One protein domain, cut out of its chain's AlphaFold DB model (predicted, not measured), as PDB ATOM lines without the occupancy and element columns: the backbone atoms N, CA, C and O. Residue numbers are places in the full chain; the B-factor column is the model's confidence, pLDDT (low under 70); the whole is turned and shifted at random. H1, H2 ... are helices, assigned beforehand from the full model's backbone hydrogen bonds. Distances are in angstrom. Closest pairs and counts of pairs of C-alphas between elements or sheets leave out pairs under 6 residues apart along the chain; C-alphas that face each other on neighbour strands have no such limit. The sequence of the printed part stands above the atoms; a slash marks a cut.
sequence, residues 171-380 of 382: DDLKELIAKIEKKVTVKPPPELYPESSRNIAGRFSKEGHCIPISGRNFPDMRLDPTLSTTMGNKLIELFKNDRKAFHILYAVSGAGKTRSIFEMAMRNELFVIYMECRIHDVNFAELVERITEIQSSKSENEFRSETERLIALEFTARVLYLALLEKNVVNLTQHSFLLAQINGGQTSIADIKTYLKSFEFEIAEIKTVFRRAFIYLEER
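This is residues 171 to 380 of the 382 residues of an uncharacterized protein of Rhizophagus clarus (UniProt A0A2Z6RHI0). One long helix, H6, is the spine of a helical lobe: H5 folds back beside its first part as a hairpin, H9 runs beside it, H8 crosses it, and H1 meets it with its last residues, about perpendicular to it. H7 joins this lobe to a looser one, where H3 and H4 cross; the short H2 only just touches H7 and sits between two long loops along the chain, residues 182 to 198 and 203 to 229. The printed part has 210 residues with nine named helices, H1 to H9 in chain order, and no named strand; the class is all helix. It is compact, with a radius of gyration of the C-alphas of 18.2 A and spans of 55 by 43 by 38 A.

H6, residues 300 to 328, is 41.7 A long, from C-alpha 300 at (-15.018, 32.134, 6.232) to C-alpha 328 at (-54.704, 20.718, 0.385). H5 is residues 285 to 295, H8 346 to 357 and H9 363 to 378, 22.4 A long. H1 is residues 171 to 181, beginning at C-alpha 171 (-52.348, 37.681, 7.635). H2 is residues 199 to 202, H3 230 to 239, H4 257 to 266 and H7 334 to 343.

The hub H6 touches H9 at a shallow tilt of 28 degrees, the same way; the closest C-alphas, of Thr 316 and Phe 370, are 4.9 A apart. With residues 303 to 314 alone it touches H5, its hairpin partner, at 16 degrees, a shallow tilt, opposite ways (C-alphas of Ile 291 and Thr 307 closest, 6.0 A). With residues 313 to 321 alone it touches H8 at a steep tilt of 59 degrees (Ala 317 and Ile 352, C-alphas 5.6 A apart). With residues 320 to 324 alone it touches H1, about perpendicular at 82 degrees; the closest C-alphas, of Glu 181 and Leu 324, are 7.0 A apart. H4 touches H7 at Met 266 and His 335, the closest C-alphas, 4.7 A apart, and H3 at Ser 260 and Gly 232, 4.5 A. H2 and H7 only just touch, with 3 pairs of C-alphas within 8 A, the closest those of Ile 200 and Asn 343, 6.9 A apart. Every O i to N i+4 pair is within hydrogen-bond range in H1, H3, H5, H6, H7, H8 and H9, and 5 of 6 are in H4; H2 is too short for such a pair.

The two C-alphas farthest apart, of Arg 216 and Glu 360, are 55.1 A apart. The printed part has no cut. The links from H1 through to H5 are long and those from H5 through to H9 tight; residues 241 to 246 stand free. Mean pLDDT of the printed part is 76.3, with 56 residues under 70, among them 191 to 228.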
ATOM      1  N   ASP A 171     -51.554  37.446   8.839       82.75
ATOM      2  CA  ASP A 171     -52.348  37.681   7.635       82.75
ATOM      3  C   ASP A 171     -51.439  37.883   6.419       82.75
ATOM      4  O   ASP A 171     -51.689  37.278   5.371       82.75
ATOM      5  N   ASP A 172     -50.310  38.574   6.593       83.62
ATOM      6  CA  ASP A 172     -49.230  38.633   5.602       83.62
ATOM      7  C   ASP A 172     -48.724  37.224   5.240       83.62
ATOM      8  O   ASP A 172     -48.486  36.905   4.070       83.62
ATOM      9  N   LEU A 173     -48.585  36.342   6.239       88.19
ATOM     10  CA  LEU A 173     -48.180  34.954   6.014       88.19
ATOM     11  C   LEU A 173     -49.236  34.190   5.207       88.19
ATOM     12  O   LEU A 173     -48.882  33.465   4.277       88.19
ATOM     13  N   LYS A 174     -50.525  34.331   5.539       88.81
ATOM     14  CA  LYS A 174     -51.610  33.691   4.773       88.81
ATOM     15  C   LYS A 174     -51.614  34.173   3.325       88.81
ATOM     16  O   LYS A 174     -51.811  33.363   2.420       88.81
ATOM     17  N   GLU A 175     -51.364  35.462   3.094       88.94
ATOM     18  CA  GLU A 175     -51.242  36.018   1.746       88.94
ATOM     19  C   GLU A 175     -50.044  35.410   1.002       88.94
ATOM     20  O   GLU A 175     -50.167  35.020  -0.163       88.94
ATOM     21  N   LEU A 176     -48.893  35.271   1.671       89.12
ATOM     22  CA  LEU A 176     -47.721  34.597   1.115       89.12
ATOM     23  C   LEU A 176     -48.035  33.139   0.749       89.12
ATOM     24  O   LEU A 176     -47.760  32.730  -0.377       89.12
ATOM     25  N   ILE A 177     -48.657  32.376   1.651       91.44
ATOM     26  CA  ILE A 177     -49.066  30.984   1.404       91.44
ATOM     27  C   ILE A 177     -50.001  30.913   0.189       91.44
ATOM     28  O   ILE A 177     -49.769  30.106  -0.707       91.44
ATOM     29  N   ALA A 178     -51.000  31.794   0.098       91.00
ATOM     30  CA  ALA A 178     -51.921  31.842  -1.039       91.00
ATOM     31  C   ALA A 178     -51.224  32.203  -2.365       91.00
ATOM     32  O   ALA A 178     -51.626  31.742  -3.434       91.00
ATOM     33  N   LYS A 179     -50.171  33.030  -2.333       90.88
ATOM     34  CA  LYS A 179     -49.360  33.326  -3.526       90.88
ATOM     35  C   LYS A 179     -48.499  32.132  -3.943       90.88
ATOM     36  O   LYS A 179     -48.369  31.888  -5.141       90.88
ATOM     37  N   ILE A 180     -47.931  31.407  -2.978       91.69
ATOM     38  CA  ILE A 180     -47.145  30.190  -3.222       91.69
ATOM     39  C   ILE A 180     -48.035  29.096  -3.810       91.69
ATOM     40  O   ILE A 180     -47.676  28.494  -4.813       91.69
ATOM     41  N   GLU A 181     -49.217  28.886  -3.239       91.44
ATOM     42  CA  GLU A 181     -50.198  27.894  -3.690       91.44
ATOM     43  C   GLU A 181     -50.573  28.061  -5.170       91.44
ATOM     44  O   GLU A 181     -50.718  27.082  -5.892       91.44
ATOM     45  N   LYS A 182     -50.653  29.302  -5.666       90.31
ATOM     46  CA  LYS A 182     -50.913  29.582  -7.090       90.31
ATOM     47  C   LYS A 182     -49.757  29.206  -8.021       90.31
ATOM     48  O   LYS A 182     -49.948  29.178  -9.233       90.31
ATOM     49  N   LYS A 183     -48.556  29.001  -7.482       88.00
ATOM     50  CA  LYS A 183     -47.322  28.759  -8.244       88.00
ATOM     51  C   LYS A 183     -46.744  27.366  -8.046       88.00
ATOM     52  O   LYS A 183     -45.956  26.929  -8.875       88.00
ATOM     53  N   VAL A 184     -47.104  26.693  -6.959       89.25
ATOM     54  CA  VAL A 184     -46.540  25.406  -6.568       89.25
ATOM     55  C   VAL A 184     -47.634  24.360  -6.597       89.25
ATOM     56  O   VAL A 184     -48.654  24.489  -5.924       89.25
ATOM     57  N   THR A 185     -47.396  23.280  -7.336       87.62
ATOM     58  CA  THR A 185     -48.300  22.130  -7.314       87.62
ATOM     59  C   THR A 185     -47.946  21.248  -6.125       87.62
ATOM     60  O   THR A 185     -46.870  20.647  -6.091       87.62
ATOM     61  N   VAL A 186     -48.850  21.163  -5.150       87.25
ATOM     62  CA  VAL A 186     -48.734  20.246  -4.010       87.25
ATOM     63  C   VAL A 186     -49.589  19.019  -4.282       87.25
ATOM     64  O   VAL A 186     -50.811  19.096  -4.367       87.25
ATOM     65  N   LYS A 187     -48.922  17.878  -4.465       83.81
ATOM     66  CA  LYS A 187     -49.583  16.582  -4.630       83.81
ATOM     67  C   LYS A 187     -49.872  15.970  -3.259       83.81
ATOM     68  O   LYS A 187     -49.124  16.232  -2.314       83.81
ATOM     69  N   PRO A 188     -50.918  15.137  -3.142       82.62
ATOM     70  CA  PRO A 188     -51.124  14.373  -1.928       82.62
ATOM     71  C   PRO A 188     -49.909  13.467  -1.652       82.62
ATOM     72  O   PRO A 188     -49.208  13.063  -2.589       82.62
ATOM     73  N   PRO A 189     -49.660  13.146  -0.373       82.88
ATOM     74  CA  PRO A 189     -48.665  12.172   0.036       82.88
ATOM     75  C   PRO A 189     -48.783  10.884  -0.787       82.88
ATOM     76  O   PRO A 189     -49.902  10.410  -0.999       82.88
ATOM     77  N   PRO A 190     -47.660  10.312  -1.255       77.19
ATOM     78  CA  PRO A 190     -47.697   9.032  -1.942       77.19
ATOM     79  C   PRO A 190     -48.210   7.948  -0.991       77.19
ATOM     80  O   PRO A 190     -48.033   8.038   0.228       77.19
ATOM     81  N   GLU A 191     -48.795   6.895  -1.556       69.69
ATOM     82  CA  GLU A 191     -49.126   5.706  -0.780       69.69
ATOM     83  C   GLU A 191     -47.872   5.105  -0.137       69.69
ATOM     84  O   GLU A 191     -46.739   5.249  -0.615       69.69
ATOM     85  N   LEU A 192     -48.084   4.414   0.977       64.25
ATOM     86  CA  LEU A 192     -47.042   3.662   1.643       64.25
ATOM     87  C   LEU A 192     -46.917   2.292   0.961       64.25
ATOM     88  O   LEU A 192     -47.801   1.458   1.105       64.25
ATOM     89  N   TYR A 193     -45.811   2.063   0.247       63.56
ATOM     90  CA  TYR A 193     -45.568   0.846  -0.549       63.56
ATOM     91  C   TYR A 193     -46.557   0.620  -1.712       63.56
ATOM     92  O   TYR A 193     -47.153  -0.455  -1.785       63.56
ATOM     93  N   PRO A 194     -46.724   1.565  -2.658       56.53
ATOM     94  CA  PRO A 194     -47.552   1.300  -3.825       56.53
ATOM     95  C   PRO A 194     -46.961   0.116  -4.587       56.53
ATOM     96  O   PRO A 194     -45.732   0.007  -4.687       56.53
ATOM     97  N   GLU A 195     -47.824  -0.748  -5.126       51.34
ATOM     98  CA  GLU A 195     -47.451  -2.009  -5.795       51.34
ATOM     99  C   GLU A 195     -46.376  -1.821  -6.882       51.34
ATOM    100  O   GLU A 195     -45.584  -2.720  -7.163       51.34
ATOM    101  N   SER A 196     -46.301  -0.618  -7.455       48.41
ATOM    102  CA  SER A 196     -45.353  -0.212  -8.492       48.41
ATOM    103  C   SER A 196     -43.983   0.266  -7.987       48.41
ATOM    104  O   SER A 196     -43.088   0.491  -8.806       48.41
ATOM    105  N   SER A 197     -43.767   0.453  -6.677       51.25
ATOM    106  CA  SER A 197     -42.595   1.178  -6.169       51.25
ATOM    107  C   SER A 197     -41.658   0.354  -5.277       51.25
ATOM    108  O   SER A 197     -41.982  -0.099  -4.182       51.25
ATOM    109  N   ARG A 198     -40.396   0.284  -5.713       48.22
ATOM    110  CA  ARG A 198     -39.238  -0.056  -4.871       48.22
ATOM    111  C   ARG A 198     -38.727   1.150  -4.069       48.22
ATOM    112  O   ARG A 198     -37.741   1.014  -3.362       48.22
ATOM    113  N   ASN A 199     -39.336   2.334  -4.166       48.12
ATOM    114  CA  ASN A 199     -38.640   3.600  -3.876       48.12
ATOM    115  C   ASN A 199     -38.581   3.998  -2.392       48.12
ATOM    116  O   ASN A 199     -37.556   4.517  -1.956       48.12
ATOM    117  N   ILE A 200     -39.612   3.745  -1.578       49.84
ATOM    118  CA  ILE A 200     -39.529   4.029  -0.127       49.84
ATOM    119  C   ILE A 200     -38.605   3.013   0.548       49.84
ATOM    120  O   ILE A 200     -37.700   3.375   1.292       49.84
ATOM    121  N   ALA A 201     -38.804   1.737   0.240       45.12
ATOM    122  CA  ALA A 201     -38.050   0.644   0.833       45.12
ATOM    123  C   ALA A 201     -36.610   0.540   0.277       45.12
ATOM    124  O   ALA A 201     -35.675   0.234   1.014       45.12
ATOM    125  N   GLY A 202     -36.416   0.838  -1.010       46.88
ATOM    126  CA  GLY A 202     -35.130   0.810  -1.710       46.88
ATOM    127  C   GLY A 202     -34.195   1.961  -1.342       46.88
ATOM    128  O   GLY A 202     -32.984   1.762  -1.371       46.88
ATOM    129  N   ARG A 203     -34.710   3.113  -0.883       50.44
ATOM    130  CA  ARG A 203     -33.876   4.196  -0.316       50.44
ATOM    131  C   ARG A 203     -33.085   3.764   0.923       50.44
ATOM    132  O   ARG A 203     -32.011   4.292   1.170       50.44
ATOM    133  N   PHE A 204     -33.578   2.772   1.671       50.25
ATOM    134  CA  PHE A 204     -32.882   2.205   2.833       50.25
ATOM    135  C   PHE A 204     -32.161   0.890   2.522       50.25
ATOM    136  O   PHE A 204     -31.592   0.274   3.428       50.25
ATOM    137  N   SER A 205     -32.163   0.462   1.257       46.03
ATOM    138  CA  SER A 205     -31.338  -0.659   0.819       46.03
ATOM    139  C   SER A 205     -29.860  -0.259   0.896       46.03
ATOM    140  O   SER A 205     -29.476   0.866   0.575       46.03
ATOM    141  N   LYS A 206     -29.016  -1.157   1.404       46.19
ATOM    142  CA  LYS A 206     -27.563  -1.044   1.227       46.19
ATOM    143  C   LYS A 206     -27.220  -1.722  -0.097       46.19
ATOM    144  O   LYS A 206     -27.867  -2.711  -0.434       46.19
ATOM    145  N   GLU A 207     -26.216  -1.234  -0.823       41.44
ATOM    146  CA  GLU A 207     -25.704  -1.949  -2.000       41.44
ATOM    147  C   GLU A 207     -25.424  -3.418  -1.640       41.44
ATOM    148  O   GLU A 207     -24.794  -3.709  -0.621       41.44
ATOM    149  N   GLY A 208     -25.976  -4.346  -2.428       45.28
ATOM    150  CA  GLY A 208     -25.896  -5.790  -2.172       45.28
ATOM    151  C   GLY A 208     -26.977  -6.376  -1.251       45.28
ATOM    152  O   GLY A 208     -27.037  -7.593  -1.085       45.28
ATOM    153  N   HIS A 209     -27.875  -5.562  -0.690       40.12
ATOM    154  CA  HIS A 209     -28.993  -6.020   0.135       40.12
ATOM    155  C   HIS A 209     -30.307  -5.440  -0.387       40.12
ATOM    156  O   HIS A 209     -30.602  -4.267  -0.175       40.12
ATOM    157  N   CYS A 210     -31.124  -6.272  -1.043       37.78
ATOM    158  CA  CYS A 210     -32.532  -5.939  -1.259       37.78
ATOM    159  C   CYS A 210     -33.184  -5.607   0.093       37.78
ATOM    160  O   CYS A 210     -32.756  -6.138   1.119       37.78
ATOM    161  N   ILE A 211     -34.178  -4.710   0.065       43.38
ATOM    162  CA  ILE A 211     -35.063  -4.308   1.175       43.38
ATOM    163  C   ILE A 211     -35.120  -5.399   2.251       43.38
ATOM    164  O   ILE A 211     -35.358  -6.550   1.880       43.38
ATOM    165  N   PRO A 212     -34.942  -5.082   3.548       40.09
ATOM    166  CA  PRO A 212     -34.989  -6.094   4.588       40.09
ATOM    167  C   PRO A 212     -36.373  -6.736   4.565       40.09
ATOM    168  O   PRO A 212     -37.359  -6.184   5.051       40.09
ATOM    169  N   ILE A 213     -36.430  -7.923   3.970       38.91
ATOM    170  CA  ILE A 213     -37.425  -8.923   4.292       38.91
ATOM    171  C   ILE A 213     -37.276  -9.086   5.800       38.91
ATOM    172  O   ILE A 213     -36.181  -9.390   6.284       38.91
ATOM    173  N   SER A 214     -38.346  -8.807   6.541       38.50
ATOM    174  CA  SER A 214     -38.460  -9.171   7.947       38.50
ATOM    175  C   SER A 214     -37.895 -10.582   8.124       38.50
ATOM    176  O   SER A 214     -38.416 -11.545   7.561       38.50
ATOM    177  N   GLY A 215     -36.789 -10.693   8.844       38.31
ATOM    178  CA  GLY A 215     -36.055 -11.936   9.013       38.31
ATOM    179  C   GLY A 215     -35.415 -11.938  10.386       38.31
ATOM    180  O   GLY A 215     -35.123 -10.873  10.925       38.31
ATOM    181  N   ARG A 216     -35.188 -13.128  10.952       40.34
ATOM    182  CA  ARG A 216     -34.775 -13.331  12.358       40.34
ATOM    183  C   ARG A 216     -33.572 -12.483  12.818       40.34
ATOM    184  O   ARG A 216     -33.408 -12.302  14.016       40.34
ATOM    185  N   ASN A 217     -32.770 -11.960  11.884       44.03
ATOM    186  CA  ASN A 217     -31.524 -11.237  12.141       44.03
ATOM    187  C   ASN A 217     -31.548  -9.736  11.763       44.03
ATOM    188  O   ASN A 217     -30.538  -9.068  11.975       44.03
ATOM    189  N   PHE A 218     -32.639  -9.189  11.204       49.84
ATOM    190  CA  PHE A 218     -32.712  -7.775  10.792       49.84
ATOM    191  C   PHE A 218     -33.911  -7.042  11.416       49.84
ATOM    192  O   PHE A 218     -34.995  -7.623  11.491       49.84
ATOM    193  N   PRO A 219     -33.754  -5.766  11.831       50.78
ATOM    194  CA  PRO A 219     -34.868  -4.949  12.304       50.78
ATOM    195  C   PRO A 219     -35.927  -4.788  11.212       50.78
ATOM    196  O   PRO A 219     -35.589  -4.493  10.063       50.78
ATOM    197  N   ASP A 220     -37.199  -4.939  11.576       57.19
ATOM    198  CA  ASP A 220     -38.304  -4.679  10.660       57.19
ATOM    199  C   ASP A 220     -38.356  -3.183  10.316       57.19
ATOM    200  O   ASP A 220     -38.616  -2.331  11.169       57.19
ATOM    201  N   MET A 221     -38.057  -2.863   9.058       61.16
ATOM    202  CA  MET A 221     -38.081  -1.494   8.542       61.16
ATOM    203  C   MET A 221     -39.422  -1.143   7.892       61.16
ATOM    204  O   MET A 221     -39.565  -0.029   7.385       61.16
ATOM    205  N   ARG A 222     -40.405  -2.055   7.902       63.69
ATOM    206  CA  ARG A 222     -41.755  -1.752   7.426       63.69
ATOM    207  C   ARG A 222     -42.362  -0.676   8.309       63.69
ATOM    208  O   ARG A 222     -42.395  -0.794   9.531       63.69
ATOM    209  N   LEU A 223     -42.828   0.397   7.691       64.81
ATOM    210  CA  LEU A 223     -43.500   1.533   8.306       64.81
ATOM    211  C   LEU A 223     -44.927   1.137   8.717       64.81
ATOM    212  O   LEU A 223     -45.908   1.673   8.229       64.81
ATOM    213  N   ASP A 224     -45.039   0.145   9.594       65.88
ATOM    214  CA  ASP A 224     -46.305  -0.314  10.150       65.88
ATOM    215  C   ASP A 224     -46.569   0.421  11.480       65.88
ATOM    216  O   ASP A 224     -45.715   0.358  12.377       65.88
ATOM    217  N   PRO A 225     -47.709   1.124  11.624       63.31
ATOM    218  CA  PRO A 225     -48.074   1.827  12.854       63.31
ATOM    219  C   PRO A 225     -48.348   0.885  14.038       63.31
ATOM    220  O   PRO A 225     -48.297   1.324  15.184       63.31
ATOM    221  N   THR A 226     -48.599  -0.404  13.792       65.56
ATOM    222  CA  THR A 226     -48.775  -1.421  14.842       65.56
ATOM    223  C   THR A 226     -47.444  -1.924  15.408       65.56
ATOM    224  O   THR A 226     -47.401  -2.487  16.504       65.56
ATOM    225  N   LEU A 227     -46.331  -1.691  14.700       65.38
ATOM    226  CA  LEU A 227     -45.006  -2.152  15.106       65.38
ATOM    227  C   LEU A 227     -44.311  -1.136  16.015       65.38
ATOM    228  O   LEU A 227     -43.743  -0.135  15.572       65.38
ATOM    229  N   SER A 228     -44.308  -1.472  17.303       69.75
ATOM    230  CA  SER A 228     -43.722  -0.705  18.396       69.75
ATOM    231  C   SER A 228     -42.339  -1.229  18.792       69.75
ATOM    232  O   SER A 228     -42.224  -2.383  19.204       69.75
ATOM    233  N   THR A 229     -41.303  -0.387  18.787       73.50
ATOM    234  CA  THR A 229     -40.011  -0.705  19.413       73.50
ATOM    235  C   THR A 229     -39.870  -0.026  20.774       73.50
ATOM    236  O   THR A 229     -40.339   1.091  20.999       73.50
ATOM    237  N   THR A 230     -39.165  -0.677  21.704       75.88
ATOM    238  CA  THR A 230     -38.865  -0.107  23.030       75.88
ATOM    239  C   THR A 230     -38.137   1.236  22.926       75.88
ATOM    240  O   THR A 230     -38.389   2.139  23.720       75.88
ATOM    241  N   MET A 231     -37.252   1.390  21.934       75.69
ATOM    242  CA  MET A 231     -36.532   2.643  21.698       75.69
ATOM    243  C   MET A 231     -37.456   3.733  21.144       75.69
ATOM    244  O   MET A 231     -37.420   4.851  21.646       75.69
ATOM    245  N   GLY A 232     -38.306   3.410  20.163       77.25
ATOM    246  CA  GLY A 232     -39.297   4.341  19.620       77.25
ATOM    247  C   GLY A 232     -40.221   4.893  20.707       77.25
ATOM    248  O   GLY A 232     -40.321   6.108  20.849       77.25
ATOM    249  N   ASN A 233     -40.792   4.018  21.547       79.06
ATOM    250  CA  ASN A 233     -41.598   4.416  22.715       79.06
ATOM    251  C   ASN A 233     -40.860   5.404  23.618       79.06
ATOM    252  O   ASN A 233     -41.380   6.466  23.952       79.06
ATOM    253  N   LYS A 234     -39.621   5.062  23.975       81.56
ATOM    254  CA  LYS A 234     -38.807   5.877  24.872       81.56
ATOM    255  C   LYS A 234     -38.507   7.254  24.280       81.56
ATOM    256  O   LYS A 234     -38.540   8.239  25.005       81.56
ATOM    257  N   LEU A 235     -38.209   7.335  22.982       80.31
ATOM    258  CA  LEU A 235     -37.967   8.616  22.313       80.31
ATOM    259  C   LEU A 235     -39.235   9.464  22.223       80.31
ATOM    260  O   LEU A 235     -39.161  10.666  22.450       80.31
ATOM    261  N   ILE A 236     -40.388   8.854  21.942       79.56
ATOM    262  CA  ILE A 236     -41.674   9.564  21.928       79.56
ATOM    263  C   ILE A 236     -41.946  10.172  23.302       79.56
ATOM    264  O   ILE A 236     -42.186  11.370  23.383       79.56
ATOM    265  N   GLU A 237     -41.842   9.395  24.383       81.94
ATOM    266  CA  GLU A 237     -42.037   9.917  25.743       81.94
ATOM    267  C   GLU A 237     -41.046  11.030  26.092       81.94
ATOM    268  O   GLU A 237     -41.436  12.038  26.683       81.94
ATOM    269  N   LEU A 238     -39.777  10.872  25.700       81.00
ATOM    270  CA  LEU A 238     -38.745  11.880  25.935       81.00
ATOM    271  C   LEU A 238     -39.043  13.196  25.212       81.00
ATOM    272  O   LEU A 238     -38.774  14.252  25.776       81.00
ATOM    273  N   PHE A 239     -39.584  13.144  23.994       79.69
ATOM    274  CA  PHE A 239     -39.782  14.331  23.159       79.69
ATOM    275  C   PHE A 239     -41.196  14.914  23.200       79.69
ATOM    276  O   PHE A 239     -41.366  16.067  22.820       79.69
ATOM    277  N   LYS A 240     -42.198  14.183  23.702       74.31
ATOM    278  CA  LYS A 240     -43.615  14.595  23.698       74.31
ATOM    279  C   LYS A 240     -43.869  15.981  24.300       74.31
ATOM    280  O   LYS A 240     -44.771  16.677  23.855       74.31
ATOM    281  N   ASN A 241     -43.073  16.378  25.291       71.44
ATOM    282  CA  ASN A 241     -43.174  17.680  25.957       71.44
ATOM    283  C   ASN A 241     -41.858  18.472  25.920       71.44
ATOM    284  O   ASN A 241     -41.722  19.467  26.637       71.44
ATOM    285  N   ASP A 242     -40.866  18.020  25.147       73.31
ATOM    286  CA  ASP A 242     -39.569  18.685  25.124       73.31
ATOM    287  C   ASP A 242     -39.607  19.892  24.180       73.31
ATOM    288  O   ASP A 242     -39.917  19.777  22.998       73.31
ATOM    289  N   ARG A 243     -39.288  21.068  24.727       67.00
ATOM    290  CA  ARG A 243     -39.142  22.327  23.978       67.00
ATOM    291  C   ARG A 243     -37.676  22.696  23.740       67.00
ATOM    292  O   ARG A 243     -37.386  23.808  23.298       67.00
ATOM    293  N   LYS A 244     -36.729  21.820  24.094       66.38
ATOM    294  CA  LYS A 244     -35.301  22.059  23.863       66.38
ATOM    295  C   LYS A 244     -34.997  22.138  22.370       66.38
ATOM    296  O   LYS A 244     -35.576  21.443  21.546       66.38
ATOM    297  N   ALA A 245     -34.018  22.978  22.044       58.88
ATOM    298  CA  ALA A 245     -33.669  23.298  20.664       58.88
ATOM    299  C   ALA A 245     -32.827  22.220  19.950       58.88
ATOM    300  O   ALA A 245     -32.683  22.293  18.732       58.88
ATOM    301  N   PHE A 246     -32.221  21.259  20.668       71.00
ATOM    302  CA  PHE A 246     -31.250  20.340  20.063       71.00
ATOM    303  C   PHE A 246     -31.052  19.025  20.834       71.00
ATOM    304  O   PHE A 246     -30.795  19.028  22.040       71.00
ATOM    305  N   HIS A 247     -31.080  17.906  20.104       72.00
ATOM    306  CA  HIS A 247     -30.838  16.558  20.621       72.00
ATOM    307  C   HIS A 247     -29.880  15.785  19.712       72.00
ATOM    308  O   HIS A 247     -30.024  15.803  18.492       72.00
ATOM    309  N   ILE A 248     -28.936  15.050  20.309       75.00
ATOM    310  CA  ILE A 248     -28.052  14.125  19.588       75.00
ATOM    311  C   ILE A 248     -28.456  12.691  19.928       75.00
ATOM    312  O   ILE A 248     -28.352  12.270  21.079       75.00
ATOM    313  N   LEU A 249     -28.850  11.919  18.914       70.88
ATOM    314  CA  LEU A 249     -29.003  10.469  19.030       70.88
ATOM    315  C   LEU A 249     -27.741   9.770  18.522       70.88
ATOM    316  O   LEU A 249     -27.542   9.605  17.317       70.88
ATOM    317  N   TYR A 250     -26.897   9.325  19.450       73.94
ATOM    318  CA  TYR A 250     -25.664   8.610  19.134       73.94
ATOM    319  C   TYR A 250     -25.821   7.099  19.354       73.94
ATOM    320  O   TYR A 250     -26.166   6.661  20.448       73.94
ATOM    321  N   ALA A 251     -25.563   6.292  18.319       65.62
ATOM    322  CA  ALA A 251     -25.532   4.829  18.419       65.62
ATOM    323  C   ALA A 251     -24.755   4.194  17.254       65.62
ATOM    324  O   ALA A 251     -24.619   4.799  16.185       65.62
ATOM    325  N   VAL A 252     -24.336   2.935  17.414       66.44
ATOM    326  CA  VAL A 252     -23.650   2.153  16.366       66.44
ATOM    327  C   VAL A 252     -24.534   1.910  15.130       66.44
ATOM    328  O   VAL A 252     -25.763   2.052  15.165       66.44
ATOM    329  N   SER A 253     -23.917   1.592  13.988       64.25
ATOM    330  CA  SER A 253     -24.645   1.228  12.760       64.25
ATOM    331  C   SER A 253     -25.530   0.000  13.004       64.25
ATOM    332  O   SER A 253     -25.123  -0.923  13.697       64.25
ATOM    333  N   GLY A 254     -26.760   0.005  12.481       64.94
ATOM    334  CA  GLY A 254     -27.725  -1.081  12.707       64.94
ATOM    335  C   GLY A 254     -28.469  -1.043  14.049       64.94
ATOM    336  O   GLY A 254     -29.421  -1.790  14.216       64.94
ATOM    337  N   ALA A 255     -28.142  -0.123  14.966       67.38
ATOM    338  CA  ALA A 255     -28.801  -0.005  16.277       67.38
ATOM    339  C   ALA A 255     -30.260   0.514  16.246       67.38
ATOM    340  O   ALA A 255     -30.777   0.961  17.263       67.38
ATOM    341  N   GLY A 256     -30.921   0.534  15.083       70.06
ATOM    342  CA  GLY A 256     -32.327   0.943  14.976       70.06
ATOM    343  C   GLY A 256     -32.600   2.454  15.031       70.06
ATOM    344  O   GLY A 256     -33.757   2.839  15.178       70.06
ATOM    345  N   LYS A 257     -31.586   3.322  14.876       76.12
ATOM    346  CA  LYS A 257     -31.751   4.796  14.891       76.12
ATOM    347  C   LYS A 257     -32.818   5.284  13.904       76.12
ATOM    348  O   LYS A 257     -33.792   5.909  14.304       76.12
ATOM    349  N   THR A 258     -32.649   4.950  12.624       76.69
ATOM    350  CA  THR A 258     -33.566   5.358  11.549       76.69
ATOM    351  C   THR A 258     -34.974   4.821  11.785       76.69
ATOM    352  O   THR A 258     -35.935   5.574  11.678       76.69
ATOM    353  N   ARG A 259     -35.095   3.545  12.191       75.88
ATOM    354  CA  ARG A 259     -36.388   2.945  12.543       75.88
ATOM    355  C   ARG A 259     -37.080   3.722  13.659       75.88
ATOM    356  O   ARG A 259     -38.259   4.012  13.529       75.88
ATOM    357  N   SER A 260     -36.347   4.082  14.710       77.81
ATOM    358  CA  SER A 260     -36.912   4.776  15.871       77.81
ATOM    359  C   SER A 260     -37.404   6.185  15.513       77.81
ATOM    360  O   SER A 260     -38.489   6.566  15.933       77.81
ATOM    361  N   ILE A 261     -36.659   6.930  14.681       78.50
ATOM    362  CA  ILE A 261     -37.084   8.254  14.182       78.50
ATOM    363  C   ILE A 261     -38.350   8.136  13.327       78.50
ATOM    364  O   ILE A 261     -39.266   8.944  13.452       78.50
ATOM    365  N   PHE A 262     -38.424   7.124  12.463       79.62
ATOM    366  CA  PHE A 262     -39.616   6.912  11.647       79.62
ATOM    367  C   PHE A 262     -40.808   6.485  12.483       79.62
ATOM    368  O   PHE A 262     -41.903   6.973  12.253       79.62
ATOM    369  N   GLU A 263     -40.603   5.645  13.489       78.75
ATOM    370  CA  GLU A 263     -41.657   5.236  14.408       78.75
ATOM    371  C   GLU A 263     -42.310   6.431  15.124       78.75
ATOM    372  O   GLU A 263     -43.529   6.450  15.277       78.75
ATOM    373  N   MET A 264     -41.527   7.459  15.475       79.50
ATOM    374  CA  MET A 264     -42.052   8.713  16.036       79.50
ATOM    375  C   MET A 264     -43.041   9.410  15.088       79.50
ATOM    376  O   MET A 264     -44.084   9.889  15.530       79.50
ATOM    377  N   ALA A 265     -42.745   9.432  13.787       78.06
ATOM    378  CA  ALA A 265     -43.645   9.988  12.777       78.06
ATOM    379  C   ALA A 265     -44.826   9.048  12.459       78.06
ATOM    380  O   ALA A 265     -45.951   9.508  12.282       78.06
ATOM    381  N   MET A 266     -44.592   7.730  12.422       76.94
ATOM    382  CA  MET A 266     -45.598   6.710  12.089       76.94
ATOM    383  C   MET A 266     -46.750   6.644  13.083       76.94
ATOM    384  O   MET A 266     -47.868   6.297  12.710       76.94
ATOM    385  N   ARG A 267     -46.484   6.962  14.348       76.38
ATOM    386  CA  ARG A 267     -47.496   6.954  15.406       76.38
ATOM    387  C   ARG A 267     -48.308   8.237  15.493       76.38
ATOM    388  O   ARG A 267     -49.116   8.367  16.402       76.38
ATOM    389  N   ASN A 268     -48.122   9.159  14.547       68.94
ATOM    390  CA  ASN A 268     -48.838  10.430  14.503       68.94
ATOM    391  C   ASN A 268     -48.618  11.307  15.749       68.94
ATOM    392  O   ASN A 268     -49.491  12.079  16.131       68.94
ATOM    393  N   GLU A 269     -47.441  11.200  16.374       75.69
ATOM    394  CA  GLU A 269     -47.096  11.992  17.561       75.69
ATOM    395  C   GLU A 269     -46.267  13.230  17.189       75.69
ATOM    396  O   GLU A 269     -46.459  14.286  17.782       75.69
ATOM    397  N   LEU A 270     -45.361  13.138  16.201       80.44
ATOM    398  CA  LEU A 270     -44.443  14.233  15.848       80.44
ATOM    399  C   LEU A 270     -44.278  14.410  14.335       80.44
ATOM    400  O   LEU A 270     -44.008  13.447  13.617       80.44
ATOM    401  N   PHE A 271     -44.373  15.653  13.852       83.19
ATOM    402  CA  PHE A 271     -43.953  16.006  12.495       83.19
ATOM    403  C   PHE A 271     -42.423  16.019  12.425       83.19
ATOM    404  O   PHE A 271     -41.756  16.717  13.187       83.19
ATOM    405  N   VAL A 272     -41.853  15.234  11.507       83.25
ATOM    406  CA  VAL A 272     -40.400  15.045  11.406       83.25
ATOM    407  C   VAL A 272     -39.883  15.564  10.072       83.25
ATOM    408  O   VAL A 272     -40.259  15.063   9.013       83.25
ATOM    409  N   ILE A 273     -38.946  16.511  10.130       84.94
ATOM    410  CA  ILE A 273     -38.087  16.851   8.994       84.94
ATOM    411  C   ILE A 273     -36.898  15.888   9.004       84.94
ATOM    412  O   ILE A 273     -35.957  16.040   9.779       84.94
ATOM    413  N   TYR A 274     -36.957  14.860   8.161       80.94
ATOM    414  CA  TYR A 274     -35.893  13.861   8.046       80.94
ATOM    415  C   TYR A 274     -34.803  14.280   7.053       80.94
ATOM    416  O   TYR A 274     -35.113  14.491   5.883       80.94
ATOM    417  N   MET A 275     -33.552  14.330   7.512       77.25
ATOM    418  CA  MET A 275     -32.343  14.597   6.721       77.25
ATOM    419  C   MET A 275     -31.375  13.418   6.870       77.25
ATOM    420  O   MET A 275     -31.152  12.951   7.991       77.25
ATOM    421  N   GLU A 276     -30.791  12.939   5.771       72.88
ATOM    422  CA  GLU A 276     -29.813  11.851   5.800       72.88
ATOM    423  C   GLU A 276     -28.408  12.352   5.437       72.88
ATOM    424  O   GLU A 276     -28.196  13.035   4.443       72.88
ATOM    425  N   CYS A 277     -27.404  11.961   6.224       63.94
ATOM    426  CA  CYS A 277     -26.003  12.286   5.951       63.94
ATOM    427  C   CYS A 277     -25.376  11.240   5.007       63.94
ATOM    428  O   CYS A 277     -24.466  10.501   5.387       63.94
ATOM    429  N   ARG A 278     -25.915  11.110   3.788       62.44
ATOM    430  CA  ARG A 278     -25.327  10.292   2.713       62.44
ATOM    431  C   ARG A 278     -25.162  11.118   1.445       62.44
ATOM    432  O   ARG A 278     -25.954  12.010   1.172       62.44
ATOM    433  N   ILE A 279     -24.183  10.725   0.631       50.44
ATOM    434  CA  ILE A 279     -23.837  11.344  -0.664       50.44
ATOM    435  C   ILE A 279     -25.040  11.376  -1.636       50.44
ATOM    436  O   ILE A 279     -25.066  12.172  -2.566       50.44
ATOM    437  N   HIS A 280     -26.068  10.552  -1.400       59.03
ATOM    438  CA  HIS A 280     -27.259  10.436  -2.245       59.03
ATOM    439  C   HIS A 280     -28.565  10.873  -1.558       59.03
ATOM    440  O   HIS A 280     -29.636  10.432  -1.980       59.03
ATOM    441  N   ASP A 281     -28.521  11.703  -0.504       65.88
ATOM    442  CA  ASP A 281     -29.759  12.261   0.057       65.88
ATOM    443  C   ASP A 281     -30.395  13.259  -0.917       65.88
ATOM    444  O   ASP A 281     -30.184  14.465  -0.847       65.88
ATOM    445  N   VAL A 282     -31.243  12.748  -1.804       67.62
ATOM    446  CA  VAL A 282     -32.052  13.541  -2.738       67.62
ATOM    447  C   VAL A 282     -32.970  14.551  -2.045       67.62
ATOM    448  O   VAL A 282     -33.441  15.471  -2.706       67.62
ATOM    449  N   ASN A 283     -33.242  14.425  -0.740       71.06
ATOM    450  CA  ASN A 283     -34.057  15.413  -0.039       71.06
ATOM    451  C   ASN A 283     -33.279  16.711   0.199       71.06
ATOM    452  O   ASN A 283     -33.878  17.774   0.075       71.06
ATOM    453  N   PHE A 284     -31.988  16.640   0.529       80.19
ATOM    454  CA  PHE A 284     -31.151  17.805   0.853       80.19
ATOM    455  C   PHE A 284     -29.963  17.988  -0.103       80.19
ATOM    456  O   PHE A 284     -29.133  18.864   0.130       80.19
ATOM    457  N   ALA A 285     -29.893  17.214  -1.190       78.75
ATOM    458  CA  ALA A 285     -28.791  17.229  -2.153       78.75
ATOM    459  C   ALA A 285     -28.473  18.639  -2.663       78.75
ATOM    460  O   ALA A 285     -27.324  19.050  -2.581       78.75
ATOM    461  N   GLU A 286     -29.485  19.410  -3.085       83.06
ATOM    462  CA  GLU A 286     -29.278  20.792  -3.549       83.06
ATOM    463  C   GLU A 286     -28.673  21.674  -2.443       83.06
ATOM    464  O   GLU A 286     -27.795  22.484  -2.716       83.06
ATOM    465  N   LEU A 287     -29.119  21.535  -1.186       86.75
ATOM    466  CA  LEU A 287     -28.560  22.311  -0.073       86.75
ATOM    467  C   LEU A 287     -27.079  21.969   0.131       86.75
ATOM    468  O   LEU A 287     -26.256  22.873   0.260       86.75
ATOM    469  N   VAL A 288     -26.754  20.674   0.161       85.12
ATOM    470  CA  VAL A 288     -25.384  20.188   0.360       85.12
ATOM    471  C   VAL A 288     -24.485  20.640  -0.786       85.12
ATOM    472  O   VAL A 288     -23.444  21.232  -0.526       85.12
ATOM    473  N   GLU A 289     -24.915  20.438  -2.032       84.81
ATOM    474  CA  GLU A 289     -24.198  20.856  -3.239       84.81
ATOM    475  C   GLU A 289     -23.893  22.356  -3.205       84.81
ATOM    476  O   GLU A 289     -22.736  22.752  -3.311       84.81
ATOM    477  N   ARG A 290     -24.904  23.192  -2.929       85.69
ATOM    478  CA  ARG A 290     -24.728  24.647  -2.828       85.69
ATOM    479  C   ARG A 290     -23.757  25.051  -1.726       85.69
ATOM    480  O   ARG A 290     -22.949  25.943  -1.956       85.69
ATOM    481  N   ILE A 291     -23.823  24.423  -0.550       88.19
ATOM    482  CA  ILE A 291     -22.878  24.688   0.546       88.19
ATOM    483  C   ILE A 291     -21.455  24.289   0.127       88.19
ATOM    484  O   ILE A 291     -20.512  25.035   0.376       88.19
ATOM    485  N   THR A 292     -21.290  23.145  -0.539       86.31
ATOM    486  CA  THR A 292     -19.988  22.693  -1.042       86.31
ATOM    487  C   THR A 292     -19.422  23.645  -2.102       86.31
ATOM    488  O   THR A 292     -18.248  23.998  -2.017       86.31
ATOM    489  N   GLU A 293     -20.239  24.133  -3.043       86.38
ATOM    490  CA  GLU A 293     -19.833  25.112  -4.071       86.38
ATOM    491  C   GLU A 293     -19.277  26.411  -3.463       86.38
ATOM    492  O   GLU A 293     -18.278  26.973  -3.930       86.38
ATOM    493  N   ILE A 294     -19.922  26.915  -2.408       86.88
ATOM    494  CA  ILE A 294     -19.524  28.181  -1.784       86.88
ATOM    495  C   ILE A 294     -18.345  28.033  -0.818       86.88
ATOM    496  O   ILE A 294     -17.694  29.027  -0.502       86.88
ATOM    497  N   GLN A 295     -18.051  26.813  -0.355       84.00
ATOM    498  CA  GLN A 295     -16.993  26.554   0.623       84.00
ATOM    499  C   GLN A 295     -15.607  26.938   0.100       84.00
ATOM    500  O   GLN A 295     -14.793  27.468   0.849       84.00
ATOM    501  N   SER A 296     -15.334  26.686  -1.181       76.25
ATOM    502  CA  SER A 296     -14.035  26.973  -1.798       76.25
ATOM    503  C   SER A 296     -13.914  28.384  -2.378       76.25
ATOM    504  O   SER A 296     -12.825  28.771  -2.791       76.25
ATOM    505  N   SER A 297     -15.014  29.138  -2.463       77.56
ATOM    506  CA  SER A 297     -15.088  30.398  -3.222       77.56
ATOM    507  C   SER A 297     -15.321  31.645  -2.368       77.56
ATOM    508  O   SER A 297     -15.304  32.753  -2.903       77.56
ATOM    509  N   LYS A 298     -15.522  31.496  -1.054       82.06
ATOM    510  CA  LYS A 298     -15.855  32.594  -0.138       82.06
ATOM    511  C   LYS A 298     -14.907  32.661   1.054       82.06
ATOM    512  O   LYS A 298     -14.337  31.652   1.466       82.06
ATOM    513  N   SER A 299     -14.773  33.850   1.643       87.00
ATOM    514  CA  SER A 299     -14.140  33.988   2.960       87.00
ATOM    515  C   SER A 299     -14.948  33.242   4.032       87.00
ATOM    516  O   SER A 299     -16.139  32.987   3.853       87.00
ATOM    517  N   GLU A 300     -14.338  32.906   5.175       83.75
ATOM    518  CA  GLU A 300     -15.018  32.134   6.232       83.75
ATOM    519  C   GLU A 300     -16.330  32.793   6.704       83.75
ATOM    520  O   GLU A 300     -17.338  32.114   6.905       83.75
ATOM    521  N   ASN A 301     -16.348  34.123   6.830       83.06
ATOM    522  CA  ASN A 301     -17.530  34.867   7.269       83.06
ATOM    523  C   ASN A 301     -18.644  34.860   6.215       83.06
ATOM    524  O   ASN A 301     -19.810  34.630   6.540       83.06
ATOM    525  N   GLU A 302     -18.294  35.058   4.946       82.50
ATOM    526  CA  GLU A 302     -19.250  34.999   3.837       82.50
ATOM    527  C   GLU A 302     -19.784  33.580   3.627       82.50
ATOM    528  O   GLU A 302     -20.970  33.407   3.341       82.50
ATOM    529  N   PHE A 303     -18.933  32.567   3.800       84.19
ATOM    530  CA  PHE A 303     -19.324  31.163   3.779       84.19
ATOM    531  C   PHE A 303     -20.350  30.865   4.873       84.19
ATOM    532  O   PHE A 303     -21.400  30.294   4.582       84.19
ATOM    533  N   ARG A 304     -20.089  31.286   6.119       86.12
ATOM    534  CA  ARG A 304     -21.010  31.086   7.250       86.12
ATOM    535  C   ARG A 304     -22.351  31.781   7.025       86.12
ATOM    536  O   ARG A 304     -23.386  31.143   7.199       86.12
ATOM    537  N   SER A 305     -22.332  33.047   6.607       83.94
ATOM    538  CA  SER A 305     -23.547  33.831   6.348       83.94
ATOM    539  C   SER A 305     -24.388  33.225   5.220       83.94
ATOM    540  O   SER A 305     -25.589  33.000   5.373       83.94
ATOM    541  N   GLU A 306     -23.756  32.862   4.103       85.06
ATOM    542  CA  GLU A 306     -24.469  32.257   2.979       85.06
ATOM    543  C   GLU A 306     -24.966  30.842   3.317       85.06
ATOM    544  O   GLU A 306     -26.091  30.489   2.970       85.06
ATOM    545  N   THR A 307     -24.191  30.057   4.069       87.94
ATOM    546  CA  THR A 307     -24.622  28.745   4.578       87.94
ATOM    547  C   THR A 307     -25.845  28.882   5.480       87.94
ATOM    548  O   THR A 307     -26.823  28.153   5.313       87.94
ATOM    549  N   GLU A 308     -25.837  29.843   6.406       89.00
ATOM    550  CA  GLU A 308     -26.984  30.124   7.269       89.00
ATOM    551  C   GLU A 308     -28.219  30.516   6.452       89.00
ATOM    552  O   GLU A 308     -29.319  30.031   6.724       89.00
ATOM    553  N   ARG A 309     -28.043  31.337   5.410       87.19
ATOM    554  CA  ARG A 309     -29.119  31.721   4.489       87.19
ATOM    555  C   ARG A 309     -29.708  30.515   3.763       87.19
ATOM    556  O   ARG A 309     -30.930  30.382   3.702       87.19
ATOM    557  N   LEU A 310     -28.859  29.638   3.229       88.50
ATOM    558  CA  LEU A 310     -29.276  28.433   2.511       88.50
ATOM    559  C   LEU A 310     -30.021  27.457   3.433       88.50
ATOM    560  O   LEU A 310     -31.080  26.955   3.059       88.50
ATOM    561  N   ILE A 311     -29.519  27.249   4.655       90.19
ATOM    562  CA  ILE A 311     -30.184  26.432   5.676       90.19
ATOM    563  C   ILE A 311     -31.543  27.047   6.030       90.19
ATOM    564  O   ILE A 311     -32.564  26.364   5.966       90.19
ATOM    565  N   ALA A 312     -31.591  28.341   6.353       89.69
ATOM    566  CA  ALA A 312     -32.837  29.015   6.707       89.69
ATOM    567  C   ALA A 312     -33.878  28.896   5.584       89.69
ATOM    568  O   ALA A 312     -35.046  28.611   5.854       89.69
ATOM    569  N   LEU A 313     -33.458  29.058   4.328       90.50
ATOM    570  CA  LEU A 313     -34.323  28.917   3.161       90.50
ATOM    571  C   LEU A 313     -34.885  27.495   3.027       90.50
ATOM    572  O   LEU A 313     -36.086  27.335   2.808       90.50
ATOM    573  N   GLU A 314     -34.041  26.473   3.178       91.12
ATOM    574  CA  GLU A 314     -34.442  25.066   3.091       91.12
ATOM    575  C   GLU A 314     -35.496  24.716   4.149       91.12
ATOM    576  O   GLU A 314     -36.561  24.183   3.829       91.12
ATOM    577  N   PHE A 315     -35.238  25.065   5.411       91.19
ATOM    578  CA  PHE A 315     -36.173  24.784   6.498       91.19
ATOM    579  C   PHE A 315     -37.468  25.593   6.367       91.19
ATOM    580  O   PHE A 315     -38.550  25.050   6.580       91.19
ATOM    581  N   THR A 316     -37.391  26.855   5.937       91.81
ATOM    582  CA  THR A 316     -38.581  27.683   5.676       91.81
ATOM    583  C   THR A 316     -39.448  27.083   4.579       91.81
ATOM    584  O   THR A 316     -40.660  26.971   4.749       91.81
ATOM    585  N   ALA A 317     -38.844  26.636   3.476       92.69
ATOM    586  CA  ALA A 317     -39.580  26.011   2.386       92.69
ATOM    587  C   ALA A 317     -40.289  24.723   2.825       92.69
ATOM    588  O   ALA A 317     -41.424  24.487   2.421       92.69
ATOM    589  N   ARG A 318     -39.668  23.918   3.695       92.62
ATOM    590  CA  ARG A 318     -40.277  22.693   4.240       92.62
ATOM    591  C   ARG A 318     -41.438  22.963   5.189       92.62
ATOM    592  O   ARG A 318     -42.441  22.259   5.126       92.62
ATOM    593  N   VAL A 319     -41.330  23.985   6.035       92.94
ATOM    594  CA  VAL A 319     -42.434  24.393   6.918       92.94
ATOM    595  C   VAL A 319     -43.598  24.958   6.099       92.94
ATOM    596  O   VAL A 319     -44.748  24.594   6.329       92.94
ATOM    597  N   LEU A 320     -43.318  25.776   5.080       93.88
ATOM    598  CA  LEU A 320     -44.349  26.256   4.153       93.88
ATOM    599  C   LEU A 320     -44.965  25.111   3.339       93.88
ATOM    600  O   LEU A 320     -46.166  25.118   3.092       93.88
ATOM    601  N   TYR A 321     -44.175  24.104   2.965       94.38
ATOM    602  CA  TYR A 321     -44.682  22.898   2.320       94.38
ATOM    603  C   TYR A 321     -45.659  22.131   3.223       94.38
ATOM    604  O   TYR A 321     -46.723  21.735   2.755       94.38
ATOM    605  N   LEU A 322     -45.353  21.983   4.519       93.88
ATOM    606  CA  LEU A 322     -46.282  21.412   5.499       93.88
ATOM    607  C   LEU A 322     -47.575  22.238   5.601       93.88
ATOM    608  O   LEU A 322     -48.661  21.665   5.566       93.88
ATOM    609  N   ALA A 323     -47.477  23.569   5.643       93.38
ATOM    610  CA  ALA A 323     -48.651  24.445   5.659       93.38
ATOM    611  C   ALA A 323     -49.521  24.293   4.395       93.38
ATOM    612  O   ALA A 323     -50.747  24.267   4.481       93.38
ATOM    613  N   LEU A 324     -48.910  24.137   3.217       93.50
ATOM    614  CA  LEU A 324     -49.653  23.882   1.978       93.50
ATOM    615  C   LEU A 324     -50.269  22.482   1.939       93.50
ATOM    616  O   LEU A 324     -51.370  22.323   1.418       93.50
ATOM    617  N   LEU A 325     -49.578  21.464   2.458       92.50
ATOM    618  CA  LEU A 325     -50.134  20.117   2.574       92.50
ATOM    619  C   LEU A 325     -51.341  20.101   3.512       92.50
ATOM    620  O   LEU A 325     -52.340  19.479   3.178       92.50
ATOM    621  N   GLU A 326     -51.271  20.798   4.647       91.12
ATOM    622  CA  GLU A 326     -52.372  20.880   5.614       91.12
ATOM    623  C   GLU A 326     -53.629  21.485   4.984       91.12
ATOM    624  O   GLU A 326     -54.728  20.977   5.190       91.12
ATOM    625  N   LYS A 327     -53.450  22.492   4.125       88.62
ATOM    626  CA  LYS A 327     -54.544  23.119   3.387       88.62
ATOM    627  C   LYS A 327     -55.142  22.227   2.290       88.62
ATOM    628  O   LYS A 327     -56.346  22.273   2.056       88.62
ATOM    629  N   ASN A 328     -54.307  21.455   1.592       87.81
ATOM    630  CA  ASN A 328     -54.704  20.718   0.385       87.81
ATOM    631  C   ASN A 328     -55.071  19.250   0.636       87.81
ATOM    632  O   ASN A 328     -55.709  18.622  -0.208       87.81
ATOM    633  N   VAL A 329     -54.656  18.681   1.768       87.31
ATOM    634  CA  VAL A 329     -54.823  17.260   2.076       87.31
ATOM    635  C   VAL A 329     -55.710  17.109   3.298       87.31
ATOM    636  O   VAL A 329     -55.316  17.392   4.429       87.31
ATOM    637  N   VAL A 330     -56.921  16.608   3.061       84.75
ATOM    638  CA  VAL A 330     -57.864  16.280   4.129       84.75
ATOM    639  C   VAL A 330     -57.244  15.217   5.038       84.75
ATOM    640  O   VAL A 330     -56.750  14.198   4.560       84.75
ATOM    641  N   ASN A 331     -57.291  15.449   6.352       85.19
ATOM    642  CA  ASN A 331     -56.744  14.555   7.379       85.19
ATOM    643  C   ASN A 331     -55.238  14.277   7.233       85.19
ATOM    644  O   ASN A 331     -54.792  13.152   7.461       85.19
ATOM    645  N   LEU A 332     -54.443  15.292   6.874       89.12
ATOM    646  CA  LEU A 332     -52.987  15.171   6.880       89.12
ATOM    647  C   LEU A 332     -52.483  14.698   8.253       89.12
ATOM    648  O   LEU A 332     -52.698  15.363   9.268       89.12
ATOM    649  N   THR A 333     -51.760  13.581   8.262       88.12
ATOM    650  CA  THR A 333     -51.091  13.057   9.455       88.12
ATOM    651  C   THR A 333     -49.576  13.267   9.392       88.12
ATOM    652  O   THR A 333     -49.008  13.546   8.333       88.12
ATOM    653  N   GLN A 334     -48.895  13.103  10.524       86.62
ATOM    654  CA  GLN A 334     -47.436  13.183  10.637       86.62
ATOM    655  C   GLN A 334     -46.755  12.120   9.769       86.62
ATOM    656  O   GLN A 334     -45.758  12.400   9.102       86.62
ATOM    657  N   HIS A 335     -47.333  10.917   9.731       83.69
ATOM    658  CA  HIS A 335     -46.921   9.853   8.824       83.69
ATOM    659  C   HIS A 335     -47.009  10.301   7.360       83.69
ATOM    660  O   HIS A 335     -46.032  10.207   6.614       83.69
ATOM    661  N   SER A 336     -48.163  10.829   6.956       84.56
ATOM    662  CA  SER A 336     -48.388  11.301   5.595       84.56
ATOM    663  C   SER A 336     -47.429  12.436   5.221       84.56
ATOM    664  O   SER A 336     -46.908  12.459   4.107       84.56
ATOM    665  N   PHE A 337     -47.117  13.336   6.156       87.94
ATOM    666  CA  PHE A 337     -46.101  14.366   5.946       87.94
ATOM    667  C   PHE A 337     -44.698  13.780   5.736       87.94
ATOM    668  O   PHE A 337     -44.018  14.175   4.787       87.94
ATOM    669  N   LEU A 338     -44.275  12.811   6.561       84.44
ATOM    670  CA  LEU A 338     -42.982  12.140   6.386       84.44
ATOM    671  C   LEU A 338     -42.882  11.517   4.987       84.44
ATOM    672  O   LEU A 338     -41.882  11.729   4.301       84.44
ATOM    673  N   LEU A 339     -43.924  10.804   4.543       81.06
ATOM    674  CA  LEU A 339     -43.975  10.200   3.208       81.06
ATOM    675  C   LEU A 339     -43.904  11.230   2.088       81.06
ATOM    676  O   LEU A 339     -43.132  11.062   1.139       81.06
ATOM    677  N   ALA A 340     -44.672  12.308   2.216       84.06
ATOM    678  CA  ALA A 340     -44.652  13.400   1.262       84.06
ATOM    679  C   ALA A 340     -43.249  14.012   1.177       84.06
ATOM    680  O   ALA A 340     -42.752  14.243   0.081       84.06
ATOM    681  N   GLN A 341     -42.562  14.205   2.303       80.31
ATOM    682  CA  GLN A 341     -41.208  14.744   2.307       80.31
ATOM    683  C   GLN A 341     -40.201  13.803   1.632       80.31
ATOM    684  O   GLN A 341     -39.356  14.258   0.861       80.31
ATOM    685  N   ILE A 342     -40.261  12.503   1.935       76.62
ATOM    686  CA  ILE A 342     -39.269  11.551   1.434       76.62
ATOM    687  C   ILE A 342     -39.551  11.090   0.010       76.62
ATOM    688  O   ILE A 342     -38.606  10.676  -0.633       76.62
ATOM    689  N   ASN A 343     -40.770  11.135  -0.536       72.56
ATOM    690  CA  ASN A 343     -41.051  10.545  -1.859       72.56
ATOM    691  C   ASN A 343     -42.202  11.207  -2.644       72.56
ATOM    692  O   ASN A 343     -42.909  10.533  -3.388       72.56
ATOM    693  N   GLY A 344     -42.384  12.522  -2.535       68.31
ATOM    694  CA  GLY A 344     -43.374  13.219  -3.373       68.31
ATOM    695  C   GLY A 344     -43.270  14.741  -3.402       68.31
ATOM    696  O   GLY A 344     -43.716  15.366  -4.358       68.31
ATOM    697  N   GLY A 345     -42.662  15.336  -2.380       80.75
ATOM    698  CA  GLY A 345     -42.637  16.774  -2.145       80.75
ATOM    699  C   GLY A 345     -41.364  17.479  -2.577       80.75
ATOM    700  O   GLY A 345     -41.300  18.693  -2.441       80.75
ATOM    701  N   GLN A 346     -40.343  16.776  -3.075       82.06
ATOM    702  CA  GLN A 346     -39.048  17.389  -3.397       82.06
ATOM    703  C   GLN A 346     -39.183  18.488  -4.453       82.06
ATOM    704  O   GLN A 346     -38.632  19.569  -4.273       82.06
ATOM    705  N   THR A 347     -39.966  18.240  -5.509       84.12
ATOM    706  CA  THR A 347     -40.264  19.248  -6.535       84.12
ATOM    707  C   THR A 347     -41.030  20.424  -5.937       84.12
ATOM    708  O   THR A 347     -40.605  21.558  -6.105       84.12
ATOM    709  N   SER A 348     -42.079  20.176  -5.143       89.56
ATOM    710  CA  SER A 348     -42.830  21.256  -4.493       89.56
ATOM    711  C   SER A 348     -41.943  22.093  -3.563       89.56
ATOM    712  O   SER A 348     -42.013  23.316  -3.585       89.56
ATOM    713  N   ILE A 349     -41.065  21.464  -2.775       90.25
ATOM    714  CA  ILE A 349     -40.107  22.152  -1.895       90.25
ATOM    715  C   ILE A 349     -39.112  22.972  -2.726       90.25
ATOM    716  O   ILE A 349     -38.839  24.122  -2.384       90.25
ATOM    717  N   ALA A 350     -38.593  22.427  -3.829       86.94
ATOM    718  CA  ALA A 350     -37.712  23.150  -4.745       86.94
ATOM    719  C   ALA A 350     -38.410  24.356  -5.397       86.94
ATOM    720  O   ALA A 350     -37.817  25.435  -5.473       86.94
ATOM    721  N   ASP A 351     -39.678  24.223  -5.781       88.12
ATOM    722  CA  ASP A 351     -40.476  25.314  -6.344       88.12
ATOM    723  C   ASP A 351     -40.748  26.402  -5.298       88.12
ATOM    724  O   ASP A 351     -40.605  27.590  -5.593       88.12
ATOM    725  N   ILE A 352     -41.052  26.022  -4.050       91.62
ATOM    726  CA  ILE A 352     -41.179  26.969  -2.931       91.62
ATOM    727  C   ILE A 352     -39.858  27.708  -2.729       91.62
ATOM    728  O   ILE A 352     -39.854  28.935  -2.653       91.62
ATOM    729  N   LYS A 353     -38.721  27.000  -2.688       90.31
ATOM    730  CA  LYS A 353     -37.398  27.634  -2.574       90.31
ATOM    731  C   LYS A 353     -37.132  28.586  -3.729       90.31
ATOM    732  O   LYS A 353     -36.650  29.687  -3.490       90.31
ATOM    733  N   THR A 354     -37.445  28.195  -4.958       86.50
ATOM    734  CA  THR A 354     -37.262  29.029  -6.154       86.50
ATOM    735  C   THR A 354     -38.131  30.279  -6.089       86.50
ATOM    736  O   THR A 354     -37.646  31.386  -6.323       86.50
ATOM    737  N   TYR A 355     -39.389  30.129  -5.680       86.31
ATOM    738  CA  TYR A 355     -40.277  31.255  -5.453       86.31
ATOM    739  C   TYR A 355     -39.741  32.180  -4.361       86.31
ATOM    740  O   TYR A 355     -39.676  33.387  -4.569       86.31
ATOM    741  N   LEU A 356     -39.283  31.639  -3.233       85.62
ATOM    742  CA  LEU A 356     -38.686  32.439  -2.169       85.62
ATOM    743  C   LEU A 356     -37.398  33.142  -2.643       85.62
ATOM    744  O   LEU A 356     -37.223  34.326  -2.388       85.62
ATOM    745  N   LYS A 357     -36.538  32.477  -3.423       80.50
ATOM    746  CA  LYS A 357     -35.332  33.078  -4.033       80.50
ATOM    747  C   LYS A 357     -35.653  34.209  -5.021       80.50
ATOM    748  O   LYS A 357     -34.776  35.028  -5.287       80.50
ATOM    749  N   SER A 358     -36.871  34.261  -5.573       73.75
ATOM    750  CA  SER A 358     -37.303  35.363  -6.450       73.75
ATOM    751  C   SER A 358     -37.479  36.692  -5.707       73.75
ATOM    752  O   SER A 358     -37.519  37.748  -6.341       73.75
ATOM    753  N   PHE A 359     -37.527  36.645  -4.372       71.19
ATOM    754  CA  PHE A 359     -37.509  37.818  -3.511       71.19
ATOM    755  C   PHE A 359     -36.089  38.127  -3.037       71.19
ATOM    756  O   PHE A 359     -35.277  37.234  -2.781       71.19
ATOM    757  N   GLU A 360     -35.789  39.413  -2.877       64.38
ATOM    758  CA  GLU A 360     -34.628  39.838  -2.097       64.38
ATOM    759  C   GLU A 360     -34.925  39.612  -0.614       64.38
ATOM    760  O   GLU A 360     -35.530  40.468   0.020       64.38
ATOM    761  N   PHE A 361     -34.539  38.454  -0.078       66.62
ATOM    762  CA  PHE A 361     -34.635  38.185   1.354       66.62
ATOM    763  C   PHE A 361     -33.316  38.447   2.084       66.62
ATOM    764  O   PHE A 361     -32.263  37.919   1.709       66.62
ATOM    765  N   GLU A 362     -33.393  39.157   3.205       72.62
ATOM    766  CA  GLU A 362     -32.406  39.059   4.276       72.62
ATOM    767  C   GLU A 362     -32.634  37.795   5.119       72.62
ATOM    768  O   GLU A 362     -33.752  37.291   5.252       72.62
ATOM    769  N   ILE A 363     -31.578  37.283   5.758       78.44
ATOM    770  CA  ILE A 363     -31.671  36.103   6.640       78.44
ATOM    771  C   ILE A 363     -32.712  36.330   7.751       78.44
ATOM    772  O   ILE A 363     -33.453  35.411   8.106       78.44
ATOM    773  N   ALA A 364     -32.799  37.553   8.285       80.50
ATOM    774  CA  ALA A 364     -33.769  37.922   9.314       80.50
ATOM    775  C   ALA A 364     -35.225  37.788   8.834       80.50
ATOM    776  O   ALA A 364     -36.094  37.362   9.599       80.50
ATOM    777  N   GLU A 365     -35.492  38.088   7.564       82.50
ATOM    778  CA  GLU A 365     -36.826  37.979   6.974       82.50
ATOM    779  C   GLU A 365     -37.207  36.516   6.761       82.50
ATOM    780  O   GLU A 365     -38.296  36.111   7.160       82.50
ATOM    781  N   ILE A 366     -36.286  35.686   6.254       84.75
ATOM    782  CA  ILE A 366     -36.498  34.232   6.131       84.75
ATOM    783  C   ILE A 366     -36.790  33.626   7.507       84.75
ATOM    784  O   ILE A 366     -37.753  32.880   7.668       84.75
ATOM    785  N   LYS A 367     -36.010  33.997   8.530       85.44
ATOM    786  CA  LYS A 367     -36.242  33.557   9.915       85.44
ATOM    787  C   LYS A 367     -37.592  34.026  10.457       85.44
ATOM    788  O   LYS A 367     -38.216  33.305  11.234       85.44
ATOM    789  N   THR A 368     -38.049  35.213  10.068       86.56
ATOM    790  CA  THR A 368     -39.369  35.727  10.455       86.56
ATOM    791  C   THR A 368     -40.477  34.916   9.795       86.56
ATOM    792  O   THR A 368     -41.366  34.440  10.499       86.56
ATOM    793  N   VAL A 369     -40.381  34.660   8.487       88.00
ATOM    794  CA  VAL A 369     -41.319  33.787   7.764       88.00
ATOM    795  C   VAL A 369     -41.348  32.398   8.395       88.00
ATOM    796  O   VAL A 369     -42.428  31.892   8.680       88.00
ATOM    797  N   PHE A 370     -40.186  31.812   8.696       89.56
ATOM    798  CA  PHE A 370     -40.080  30.526   9.387       89.56
ATOM    799  C   PHE A 370     -40.831  30.523  10.722       89.56
ATOM    800  O   PHE A 370     -41.682  29.667  10.947       89.56
ATOM    801  N   ARG A 371     -40.560  31.500  11.599       87.88
ATOM    802  CA  ARG A 371     -41.210  31.606  12.917       87.88
ATOM    803  C   ARG A 371     -42.721  31.772  12.796       87.88
ATOM    804  O   ARG A 371     -43.463  31.148  13.544       87.88
ATOM    805  N   ARG A 372     -43.185  32.599  11.857       88.38
ATOM    806  CA  ARG A 372     -44.618  32.810  11.621       88.38
ATOM    807  C   ARG A 372     -45.282  31.554  11.071       88.38
ATOM    808  O   ARG A 372     -46.353  31.197  11.544       88.38
ATOM    809  N   ALA A 373     -44.644  30.872  10.124       89.69
ATOM    810  CA  ALA A 373     -45.139  29.614   9.578       89.69
ATOM    811  C   ALA A 373     -45.199  28.516  10.648       89.69
ATOM    812  O   ALA A 373     -46.148  27.741  10.674       89.69
ATOM    813  N   PHE A 374     -44.239  28.502  11.575       86.88
ATOM    814  CA  PHE A 374     -44.261  27.609  12.728       86.88
ATOM    815  C   PHE A 374     -45.450  27.902  13.658       86.88
ATOM    816  O   PHE A 374     -46.219  26.994  13.948       86.88
ATOM    817  N   ILE A 375     -45.671  29.166  14.041       87.31
ATOM    818  CA  ILE A 375     -46.833  29.574  14.859       87.31
ATOM    819  C   ILE A 375     -48.154  29.222  14.158       87.31
ATOM    820  O   ILE A 375     -49.068  28.691  14.777       87.31
ATOM    821  N   TYR A 376     -48.245  29.473  12.850       89.38
ATOM    822  CA  TYR A 376     -49.420  29.141  12.042       89.38
ATOM    823  C   TYR A 376     -49.777  27.648  12.097       89.38
ATOM    824  O   TYR A 376     -50.959  27.297  12.087       89.38
ATOM    825  N   LEU A 377     -48.770  26.773  12.129       88.81
ATOM    826  CA  LEU A 377     -48.945  25.328  12.261       88.81
ATOM    827  C   LEU A 377     -49.297  24.933  13.702       88.81
ATOM    828  O   LEU A 377     -50.249  24.180  13.902       88.81
ATOM    829  N   GLU A 378     -48.624  25.518  14.695       85.56
ATOM    830  CA  GLU A 378     -48.889  25.267  16.117       85.56
ATOM    831  C   GLU A 378     -50.346  25.605  16.489       85.56
ATOM    832  O   GLU A 378     -51.029  24.804  17.127       85.56
ATOM    833  N   GLU A 379     -50.880  26.733  15.998       86.62
ATOM    834  CA  GLU A 379     -52.288  27.138  16.174       86.62
ATOM    835  C   GLU A 379     -53.297  26.134  15.581       86.62
ATOM    836  O   GLU A 379     -54.471  26.133  15.952       86.62
ATOM    837  N   ARG A 380     -52.851  25.261  14.669       85.00
ATOM    838  CA  ARG A 380     -53.647  24.190  14.043       85.00
ATOM    839  C   ARG A 380     -53.395  22.817  14.668       85.00
ATOM    840  O   ARG A 380     -53.880  21.811  14.150       85.00
TER     841      ARG A 380